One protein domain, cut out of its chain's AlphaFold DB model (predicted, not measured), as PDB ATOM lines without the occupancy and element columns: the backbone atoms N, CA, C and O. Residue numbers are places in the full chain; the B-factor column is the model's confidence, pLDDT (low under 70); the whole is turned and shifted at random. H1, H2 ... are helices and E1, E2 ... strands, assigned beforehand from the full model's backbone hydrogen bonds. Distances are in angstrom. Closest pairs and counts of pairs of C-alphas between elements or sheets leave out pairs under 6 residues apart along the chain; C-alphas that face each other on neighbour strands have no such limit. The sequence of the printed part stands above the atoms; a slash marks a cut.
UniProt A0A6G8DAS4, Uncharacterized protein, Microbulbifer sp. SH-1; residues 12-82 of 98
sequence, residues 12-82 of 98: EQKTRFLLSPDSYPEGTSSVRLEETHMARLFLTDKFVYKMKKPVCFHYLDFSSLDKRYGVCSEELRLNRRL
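AT A GLANCE: This is residues 12 to 82 of the 98 residues of an uncharacterized protein of Microbulbifer sp. SH-1 (UniProt A0A6G8DAS4). A small antiparallel sheet of three strands, folded as two hairpins in a row, makes the middle of this domain; the short helix H1 grazes it with residues 14 to 18, and the longer helix H2 comes close to the last residue of E3 and sticks out beyond the sheet with residues 73 to 82, of which 73 to 80 belong to H2. Two long links, residues 19 to 31 and residues 53 to 64, join the helices to the sheet. The printed part has 71 residues, with two named helices and three named strands in the order H1 E1 E2 E3 H2, and the class is mixed, helices and strands. The sheet's order is E1 - E2 - E3, a meander, each strand the antiparallel neighbour of the one before. The whole is only just compact, close to loose, with a radius of gyration of the C-alphas of 13.3 A and spans of 38 by 31 by 19 A.

IN THESE COORDINATES: In the sheet, E1 is residues 32 to 35, from C-alpha 32 at (27.875, -18.347, -42.290), 10.0 A long. E2 is residues 39 to 43, 12.7 A, and E3 is residues 48 to 52, 13.1 A. H1 is residues 12 to 18, 9.7 A, beginning with C-alpha 12 at (35.570, -18.572, -29.730). H2 is residues 65 to 80, 22.2 A, ending with C-alpha 80 at (43.425, -4.345, -53.840).

HOW THE PARTS SIT: E2 is the inner strand, and E1 and E3 are the edge strands. The hairpin E1 and E2 is antiparallel at 161 degrees, with N 34 and O 41 within hydrogen-bond range at 2.9 A. The hairpin E2 and E3 is antiparallel at 163 degrees, with N 42 and O 49 at 2.8 A and N 49 and O 42 at 2.9 A. H1 is on the sheet but only grazes it; the closest C-alphas of H1 and E2 are those of Leu 18 and Phe 42, 7.2 A apart. H2 is on the sheet and only grazes it too, with its residues 65 to 72; the closest C-alphas of E3 and H2 are those of Lys 52 and Arg 68, 6.5 A apart. H1 and H2 are apart. In H1 and H2 every O i to N i+4 pair is within hydrogen-bond range.

THE WHOLE: The two C-alphas farthest apart, those of Ser 29 and His 58, are 39.3 A apart. Without residues 73 to 82, which stand free, the body spans 39 by 20 by 18 A. The links H1 to E1 and E3 to H2 are long, with 13 and 12 residues, and the other two are tight. In the second long link, residues 56 to 57 pair with residues 60 to 61, antiparallel. The printed part has no cut, its mean pLDDT is 95.8, and no printed residue is under 70.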
ATOM      1  N   GLU A  12      36.954 -18.085 -29.701       96.12
ATOM      2  CA  GLU A  12      35.570 -18.572 -29.730       96.12
ATOM      3  C   GLU A  12      34.551 -17.527 -29.274       96.12
ATOM      4  O   GLU A  12      33.462 -17.427 -29.836       96.12
ATOM      5  N   GLN A  13      34.908 -16.687 -28.300       95.69
ATOM      6  CA  GLN A  13      34.030 -15.607 -27.856       95.69
ATOM      7  C   GLN A  13      33.854 -14.548 -28.952       95.69
ATOM      8  O   GLN A  13      32.737 -14.083 -29.183       95.69
ATOM      9  N   LYS A  14      34.938 -14.201 -29.659       96.12
ATOM     10  CA  LYS A  14      34.893 -13.308 -30.828       96.12
ATOM     11  C   LYS A  14      34.056 -13.912 -31.953       96.12
ATOM     12  O   LYS A  14      33.241 -13.212 -32.538       96.12
ATOM     13  N   THR A  15      34.218 -15.204 -32.224       97.50
ATOM     14  CA  THR A  15      33.442 -15.906 -33.253       97.50
ATOM     15  C   THR A  15      31.964 -15.966 -32.918       97.50
ATOM     16  O   THR A  15      31.157 -15.639 -33.775       97.50
ATOM     17  N   ARG A  16      31.594 -16.290 -31.676       97.00
ATOM     18  CA  ARG A  16      30.188 -16.269 -31.254       97.00
ATOM     19  C   ARG A  16      29.569 -14.883 -31.410       97.00
ATOM     20  O   ARG A  16      28.439 -14.776 -31.864       97.00
ATOM     21  N   PHE A  17      30.312 -13.832 -31.058       96.62
ATOM     22  CA  PHE A  17      29.871 -12.455 -31.274       96.62
ATOM     23  C   PHE A  17      29.647 -12.171 -32.766       96.62
ATOM     24  O   PHE A  17      28.576 -11.714 -33.148       96.62
ATOM     25  N   LEU A  18      30.611 -12.511 -33.621       97.19
ATOM     26  CA  LEU A  18      30.522 -12.283 -35.065       97.19
ATOM     27  C   LEU A  18      29.526 -13.208 -35.786       97.19
ATOM     28  O   LEU A  18      29.130 -12.905 -36.901       97.19
ATOM     29  N   LEU A  19      29.075 -14.307 -35.181       97.81
ATOM     30  CA  LEU A  19      27.984 -15.126 -35.723       97.81
ATOM     31  C   LEU A  19      26.596 -14.506 -35.499       97.81
ATOM     32  O   LEU A  19      25.630 -14.953 -36.111       97.81
ATOM     33  N   SER A  20      26.477 -13.494 -34.636       96.75
ATOM     34  CA  SER A  20      25.222 -12.764 -34.450       96.75
ATOM     35  C   SER A  20      25.003 -11.777 -35.605       96.75
ATOM     36  O   SER A  20      25.886 -10.948 -35.849       96.75
ATOM     37  N   PRO A  21      23.842 -11.804 -36.287       96.75
ATOM     38  CA  PRO A  21      23.520 -10.836 -37.337       96.75
ATOM     39  C   PRO A  21      23.546  -9.368 -36.875       96.75
ATOM     40  O   PRO A  21      23.934  -8.490 -37.642       96.75
ATOM     41  N   ASP A  22      23.240  -9.106 -35.601       95.06
ATOM     42  CA  ASP A  22      23.233  -7.758 -35.005       95.06
ATOM     43  C   ASP A  22      24.634  -7.141 -34.851       95.06
ATOM     44  O   ASP A  22      24.779  -5.971 -34.485       95.06
ATOM     45  N   SER A  23      25.691  -7.915 -35.110       94.94
ATOM     46  CA  SER A  23      27.074  -7.434 -35.066       94.94
ATOM     47  C   SER A  23      27.461  -6.584 -36.281       94.94
ATOM     48  O   SER A  23      28.525  -5.958 -36.252       94.94
ATOM     49  N   TYR A  24      26.627  -6.545 -37.326       95.00
ATOM     50  CA  TYR A  24      26.951  -5.944 -38.620       95.00
ATOM     51  C   TYR A  24      26.123  -4.676 -38.892       95.00
ATOM     52  O   TYR A  24      24.892  -4.734 -38.862       95.00
ATOM     53  N   PRO A  25      26.760  -3.520 -39.163       92.50
ATOM     54  CA  PRO A  25      26.061  -2.238 -39.303       92.50
ATOM     55  C   PRO A  25      25.112  -2.156 -40.511       92.50
ATOM     56  O   PRO A  25      24.145  -1.401 -40.480       92.50
ATOM     57  N   GLU A  26      25.370  -2.917 -41.567       93.69
ATOM     58  CA  GLU A  26      24.570  -2.984 -42.793       93.69
ATOM     59  C   GLU A  26      23.272  -3.787 -42.650       93.69
ATOM     60  O   GLU A  26      22.428  -3.729 -43.552       93.69
ATOM     61  N   GLY A  27      23.127  -4.523 -41.542       94.19
ATOM     62  CA  GLY A  27      22.091  -5.531 -41.346       94.19
ATOM     63  C   GLY A  27      22.310  -6.763 -42.233       94.19
ATOM     64  O   GLY A  27      22.568  -6.656 -43.432       94.19
ATOM     65  N   THR A  28      22.186  -7.951 -41.650       97.19
ATOM     66  CA  THR A  28      22.227  -9.230 -42.375       97.19
ATOM     67  C   THR A  28      21.178 -10.169 -41.793       97.19
ATOM     68  O   THR A  28      20.826 -10.053 -40.621       97.19
ATOM     69  N   SER A  29      20.644 -11.078 -42.600       96.81
ATOM     70  CA  SER A  29      19.654 -12.070 -42.165       96.81
ATOM     71  C   SER A  29      20.303 -13.269 -41.470       96.81
ATOM     72  O   SER A  29      19.780 -13.805 -40.493       96.81
ATOM     73  N   SER A  30      21.471 -13.678 -41.959       97.06
ATOM     74  CA  SER A  30      22.244 -14.791 -41.424       97.06
ATOM     75  C   SER A  30      23.743 -14.537 -41.563       97.06
ATOM     76  O   SER A  30      24.177 -13.608 -42.251       97.06
ATOM     77  N   VAL A  31      24.533 -15.347 -40.859       98.50
ATOM     78  CA  VAL A  31      25.994 -15.315 -40.927       98.50
ATOM     79  C   VAL A  31      26.498 -16.743 -41.031       98.50
ATOM     80  O   VAL A  31      26.288 -17.551 -40.124       98.50
ATOM     81  N   ARG A  32      27.198 -17.058 -42.121       98.50
ATOM     82  CA  ARG A  32      27.875 -18.347 -42.290       98.50
ATOM     83  C   ARG A  32      29.353 -18.202 -41.951       98.50
ATOM     84  O   ARG A  32      30.017 -17.280 -42.419       98.50
ATOM     85  N   LEU A  33      29.869 -19.126 -41.147       98.56
ATOM     86  CA  LEU A  33      31.288 -19.200 -40.824       98.56
ATOM     87  C   LEU A  33      31.994 -20.158 -41.783       98.56
ATOM     88  O   LEU A  33      31.628 -21.325 -41.865       98.56
ATOM     89  N   GLU A  34      33.046 -19.670 -42.428       98.50
ATOM     90  CA  GLU A  34      34.042 -20.491 -43.112       98.50
ATOM     91  C   GLU A  34      35.389 -20.336 -42.407       98.50
ATOM     92  O   GLU A  34      35.786 -19.235 -42.013       98.50
ATOM     93  N   GLU A  35      36.116 -21.433 -42.227       97.81
ATOM     94  CA  GLU A  35      37.396 -21.417 -41.528       97.81
ATOM     95  C   GLU A  35      38.527 -21.899 -42.434       97.81
ATOM     96  O   GLU A  35      38.462 -22.939 -43.077       97.81
ATOM     97  N   THR A  36      39.605 -21.120 -42.453       95.44
ATOM     98  CA  THR A  36      40.876 -21.488 -43.083       95.44
ATOM     99  C   THR A  36      41.912 -21.768 -42.002       95.44
ATOM    100  O   THR A  36      41.694 -21.502 -40.818       95.44
ATOM    101  N   HIS A  37      43.109 -22.202 -42.389       92.88
ATOM    102  CA  HIS A  37      44.201 -22.414 -41.438       92.88
ATOM    103  C   HIS A  37      44.557 -21.153 -40.619       92.88
ATOM    104  O   HIS A  37      44.908 -21.246 -39.446       92.88
ATOM    105  N   MET A  38      44.391 -19.957 -41.198       94.94
ATOM    106  CA  MET A  38      44.880 -18.692 -40.629       94.94
ATOM    107  C   MET A  38      43.789 -17.679 -40.267       94.94
ATOM    108  O   MET A  38      44.064 -16.700 -39.572       94.94
ATOM    109  N   ALA A  39      42.566 -17.863 -40.752       97.25
ATOM    110  CA  ALA A  39      41.495 -16.885 -40.601       97.25
ATOM    111  C   ALA A  39      40.121 -17.548 -40.503       97.25
ATOM    112  O   ALA A  39      39.918 -18.641 -41.031       97.25
ATOM    113  N   ARG A  40      39.187 -16.835 -39.880       98.31
ATOM    114  CA  ARG A  40      37.748 -17.100 -39.939       98.31
ATOM    115  C   ARG A  40      37.088 -16.062 -40.842       98.31
ATOM    116  O   ARG A  40      37.413 -14.877 -40.745       98.31
ATOM    117  N   LEU A  41      36.215 -16.524 -41.724       98.50
ATOM    118  CA  LEU A  41      35.438 -15.728 -42.664       98.50
ATOM    119  C   LEU A  41      33.975 -15.763 -42.230       98.50
ATOM    120  O   LEU A  41      33.423 -16.836 -42.012       98.50
ATOM    121  N   PHE A  42      33.363 -14.595 -42.118       98.56
ATOM    122  CA  PHE A  42      31.958 -14.433 -41.773       98.56
ATOM    123  C   PHE A  42      31.241 -13.896 -43.004       98.56
ATOM    124  O   PHE A  42      31.427 -12.739 -43.387       98.56
ATOM    125  N   LEU A  43      30.502 -14.779 -43.665       98.50
ATOM    126  CA  LEU A  43      29.768 -14.498 -44.888       98.50
ATOM    127  C   LEU A  43      28.394 -13.961 -44.491       98.50
ATOM    128  O   LEU A  43      27.613 -14.674 -43.856       98.50
ATOM    129  N   THR A  44      28.141 -12.708 -44.847       98.25
ATOM    130  CA  THR A  44      26.857 -12.017 -44.667       98.25
ATOM    131  C   THR A  44      26.162 -11.866 -46.020       98.25
ATOM    132  O   THR A  44      26.718 -12.249 -47.052       98.25
ATOM    133  N   ASP A  45      24.977 -11.259 -46.037       97.69
ATOM    134  CA  ASP A  45      24.208 -11.053 -47.268       97.69
ATOM    135  C   ASP A  45      24.916 -10.127 -48.277       97.69
ATOM    136  O   ASP A  45      24.705 -10.248 -49.483       97.69
ATOM    137  N   LYS A  46      25.751  -9.190 -47.800       96.38
ATOM    138  CA  LYS A  46      26.394  -8.159 -48.640       96.38
ATOM    139  C   LYS A  46      27.916  -8.203 -48.629       96.38
ATOM    140  O   LYS A  46      28.541  -7.858 -49.627       96.38
ATOM    141  N   PHE A  47      28.515  -8.594 -47.508       97.88
ATOM    142  CA  PHE A  47      29.960  -8.526 -47.302       97.88
ATOM    143  C   PHE A  47      30.520  -9.815 -46.699       97.88
ATOM    144  O   PHE A  47      29.816 -10.603 -46.063       97.88
ATOM    145  N   VAL A  48      31.829 -10.007 -46.856       97.88
ATOM    146  CA  VAL A  48      32.575 -11.063 -46.167       97.88
ATOM    147  C   VAL A  48      33.587 -10.420 -45.236       97.88
ATOM    148  O   VAL A  48      34.494  -9.716 -45.679       97.88
ATOM    149  N   TYR A  49      33.468 -10.699 -43.942       98.12
ATOM    150  CA  TYR A  49      34.414 -10.215 -42.942       98.12
ATOM    151  C   TYR A  49      35.461 -11.280 -42.652       98.12
ATOM    152  O   TYR A  49      35.131 -12.413 -42.310       98.12
ATOM    153  N   LYS A  50      36.743 -10.918 -42.743       98.19
ATOM    154  CA  LYS A  50      37.866 -11.824 -42.479       98.19
ATOM    155  C   LYS A  50      38.596 -11.434 -41.200       98.19
ATOM    156  O   LYS A  50      39.178 -10.358 -41.114       98.19
ATOM    157  N   MET A  51      38.638 -12.342 -40.225       97.75
ATOM    158  CA  MET A  51      39.395 -12.171 -38.980       97.75
ATOM    159  C   MET A  51      40.584 -13.137 -38.929       97.75
ATOM    160  O   MET A  51      40.405 -14.356 -38.982       97.75
ATOM    161  N   LYS A  52      41.806 -12.610 -38.773       96.69
ATOM    162  CA  LYS A  52      43.019 -13.421 -38.553       96.69
ATOM    163  C   LYS A  52      42.975 -14.103 -37.181       96.69
ATOM    164  O   LYS A  52      42.696 -13.455 -36.170       96.69
ATOM    165  N   LYS A  53      43.285 -15.401 -37.142       96.00
ATOM    166  CA  LYS A  53      43.386 -16.182 -35.903       96.00
ATOM    167  C   LYS A  53      44.677 -15.835 -35.143       96.00
ATOM    168  O   LYS A  53      45.680 -15.517 -35.783       96.00
ATOM    169  N   PRO A  54      44.682 -15.901 -33.800       95.38
ATOM    170  CA  PRO A  54      45.873 -15.686 -32.981       95.38
ATOM    171  C   PRO A  54      46.781 -16.931 -32.988       95.38
ATOM    172  O   PRO A  54      46.908 -17.612 -31.978       95.38
ATOM    173  N   VAL A  55      47.357 -17.268 -34.142       93.50
ATOM    174  CA  VAL A  55      48.192 -18.469 -34.341       93.50
ATOM    175  C   VAL A  55      49.669 -18.108 -34.473       93.50
ATOM    176  O   VAL A  55      50.001 -17.018 -34.931       93.50
ATOM    177  N   CYS A  56      50.556 -19.025 -34.095       93.75
ATOM    178  CA  CYS A  56      51.994 -18.906 -34.311       93.75
ATOM    179  C   CYS A  56      52.520 -20.236 -34.863       93.75
ATOM    180  O   CYS A  56      52.369 -21.279 -34.228       93.75
ATOM    181  N   PHE A  57      53.089 -20.190 -36.062       89.19
ATOM    182  CA  PHE A  57      53.733 -21.294 -36.765       89.19
ATOM    183  C   PHE A  57      55.204 -20.943 -37.010       89.19
ATOM    184  O   PHE A  57      55.587 -19.776 -36.976       89.19
ATOM    185  N   HIS A  58      56.026 -21.934 -37.355       89.25
ATOM    186  CA  HIS A  58      57.464 -21.740 -37.604       89.25
ATOM    187  C   HIS A  58      57.800 -20.737 -38.726       89.25
ATOM    188  O   HIS A  58      58.926 -20.262 -38.800       89.25
ATOM    189  N   TYR A  59      56.835 -20.408 -39.586       85.75
ATOM    190  CA  TYR A  59      56.977 -19.484 -40.716       85.75
ATOM    191  C   TYR A  59      56.064 -18.249 -40.613       85.75
ATOM    192  O   TYR A  59      56.029 -17.436 -41.534       85.75
ATOM    193  N   LEU A  60      55.271 -18.120 -39.542       87.12
ATOM    194  CA  LEU A  60      54.232 -17.096 -39.449       87.12
ATOM    195  C   LEU A  60      53.813 -16.829 -38.008       87.12
ATOM    196  O   LEU A  60      53.363 -17.737 -37.319       87.12
ATOM    197  N   ASP A  61      53.836 -15.567 -37.589       92.19
ATOM    198  CA  ASP A  61      53.437 -15.192 -36.236       92.19
ATOM    199  C   ASP A  61      52.307 -14.154 -36.233       92.19
ATOM    200  O   ASP A  61      52.514 -12.978 -36.533       92.19
ATOM    201  N   PHE A  62      51.109 -14.600 -35.851       93.75
ATOM    202  CA  PHE A  62      49.909 -13.788 -35.633       93.75
ATOM    203  C   PHE A  62      49.513 -13.729 -34.153       93.75
ATOM    204  O   PHE A  62      48.357 -13.434 -33.845       93.75
ATOM    205  N   SER A  63      50.425 -14.018 -33.223       91.75
ATOM    206  CA  SER A  63      50.131 -14.072 -31.785       91.75
ATOM    207  C   SER A  63      49.671 -12.718 -31.226       91.75
ATOM    208  O   SER A  63      48.651 -12.646 -30.530       91.75
ATOM    209  N   SER A  64      50.338 -11.619 -31.596       93.81
ATOM    210  CA  SER A  64      50.006 -10.269 -31.124       93.81
ATOM    211  C   SER A  64      49.008  -9.538 -32.028       93.81
ATOM    212  O   SER A  64      48.831  -9.858 -33.207       93.81
ATOM    213  N   LEU A  65      48.323  -8.539 -31.463       93.56
ATOM    214  CA  LEU A  65      47.395  -7.701 -32.221       93.56
ATOM    215  C   LEU A  65      48.125  -6.873 -33.288       93.56
ATOM    216  O   LEU A  65      47.655  -6.836 -34.420       93.56
ATOM    217  N   ASP A  66      49.284  -6.300 -32.955       95.38
ATOM    218  CA  ASP A  66      50.076  -5.477 -33.879       95.38
ATOM    219  C   ASP A  66      50.569  -6.283 -35.085       95.38
ATOM    220  O   ASP A  66      50.464  -5.827 -36.223       95.38
ATOM    221  N   LYS A  67      51.011  -7.531 -34.862       95.25
ATOM    222  CA  LYS A  67      51.399  -8.446 -35.947       95.25
ATOM    223  C   LYS A  67      50.221  -8.734 -36.876       95.25
ATOM    224  O   LYS A  67      50.356  -8.650 -38.096       95.25
ATOM    225  N   ARG A  68      49.039  -9.016 -36.312       96.25
ATOM    226  CA  ARG A  68      47.816  -9.213 -37.108       96.25
ATOM    227  C   ARG A  68      47.425  -7.951 -37.873       96.25
ATOM    228  O   ARG A  68      47.045  -8.063 -39.032       96.25
ATOM    229  N   TYR A  69      47.537  -6.773 -37.262       96.75
ATOM    230  CA  TYR A  69      47.227  -5.502 -37.914       96.75
ATOM    231  C   TYR A  69      48.146  -5.227 -39.110       96.75
ATOM    232  O   TYR A  69      47.648  -4.931 -40.199       96.75
ATOM    233  N   GLY A  70      49.464  -5.394 -38.943       96.62
ATOM    234  CA  GLY A  70      50.431  -5.215 -40.029       96.62
ATOM    235  C   GLY A  70      50.153  -6.150 -41.208       96.62
ATOM    236  O   GLY A  70      50.071  -5.708 -42.351       96.62
ATOM    237  N   VAL A  71      49.890  -7.429 -40.929       95.25
ATOM    238  CA  VAL A  71      49.589  -8.422 -41.971       95.25
ATOM    239  C   VAL A  71      48.259  -8.139 -42.666       95.25
ATOM    240  O   VAL A  71      48.177  -8.267 -43.883       95.25
ATOM    241  N   CYS A  72      47.210  -7.754 -41.932       96.75
ATOM    242  CA  CYS A  72      45.937  -7.370 -42.546       96.75
ATOM    243  C   CYS A  72      46.082  -6.132 -43.440       96.75
ATOM    244  O   CYS A  72      45.474  -6.081 -44.506       96.75
ATOM    245  N   SER A  73      46.894  -5.158 -43.021       97.38
ATOM    246  CA  SER A  73      47.154  -3.938 -43.795       97.38
ATOM    247  C   SER A  73      47.885  -4.255 -45.100       97.38
ATOM    248  O   SER A  73      47.484  -3.781 -46.163       97.38
ATOM    249  N   GLU A  74      48.901  -5.118 -45.045       96.69
ATOM    250  CA  GLU A  74      49.623  -5.563 -46.240       96.69
ATOM    251  C   GLU A  74      48.761  -6.446 -47.149       96.69
ATOM    252  O   GLU A  74      48.773  -6.254 -48.362       96.69
ATOM    253  N   GLU A  75      47.956  -7.355 -46.591       96.25
ATOM    254  CA  GLU A  75      47.003  -8.165 -47.363       96.25
ATOM    255  C   GLU A  75      46.008  -7.273 -48.122       96.25
ATOM    256  O   GLU A  75      45.785  -7.477 -49.315       96.25
ATOM    257  N   LEU A  76      45.468  -6.241 -47.467       97.00
ATOM    258  CA  LEU A  76      44.588  -5.255 -48.096       97.00
ATOM    259  C   LEU A  76      45.308  -4.479 -49.211       97.00
ATOM    260  O   LEU A  76      44.789  -4.378 -50.323       97.00
ATOM    261  N   ARG A  77      46.508  -3.950 -48.932       96.25
ATOM    262  CA  ARG A  77      47.309  -3.162 -49.886       96.25
ATOM    263  C   ARG A  77      47.680  -3.967 -51.130       96.25
ATOM    264  O   ARG A  77      47.614  -3.439 -52.240       96.25
ATOM    265  N   LEU A  78      48.099  -5.217 -50.946       96.94
ATOM    266  CA  LEU A  78      48.522  -6.097 -52.030       96.94
ATOM    267  C   LEU A  78      47.324  -6.583 -52.844       96.94
ATOM    268  O   LEU A  78      47.338  -6.458 -54.067       96.94
ATOM    269  N   ASN A  79      46.265  -7.060 -52.190       96.88
ATOM    270  CA  ASN A  79      45.151  -7.674 -52.906       96.88
ATOM    271  C   ASN A  79      44.283  -6.649 -53.635       96.88
ATOM    272  O   ASN A  79      43.842  -6.935 -54.742       96.88
ATOM    273  N   ARG A  80      44.118  -5.425 -53.110       96.19
ATOM    274  CA  ARG A  80      43.425  -4.345 -53.840       96.19
ATOM    275  C   ARG A  80      44.039  -4.045 -55.206       96.19
ATOM    276  O   ARG A  80      43.323  -3.654 -56.112       96.19
ATOM    277  N   ARG A  81      45.354  -4.223 -55.373       94.94
ATOM    278  CA  ARG A  81      46.022  -4.031 -56.673       94.94
ATOM    279  C   ARG A  81      45.696  -5.134 -57.680       94.94
ATOM    280  O   ARG A  81      45.904  -4.937 -58.870       94.94
ATOM    281  N   LEU A  82      45.247  -6.290 -57.195       94.75
ATOM    282  CA  LEU A  82      45.016  -7.505 -57.977       94.75
ATOM    283  C   LEU A  82      43.526  -7.828 -58.149       94.75
ATOM    284  O   LEU A  82      43.183  -8.800 -58.814       94.75
TER     285      LEU A  82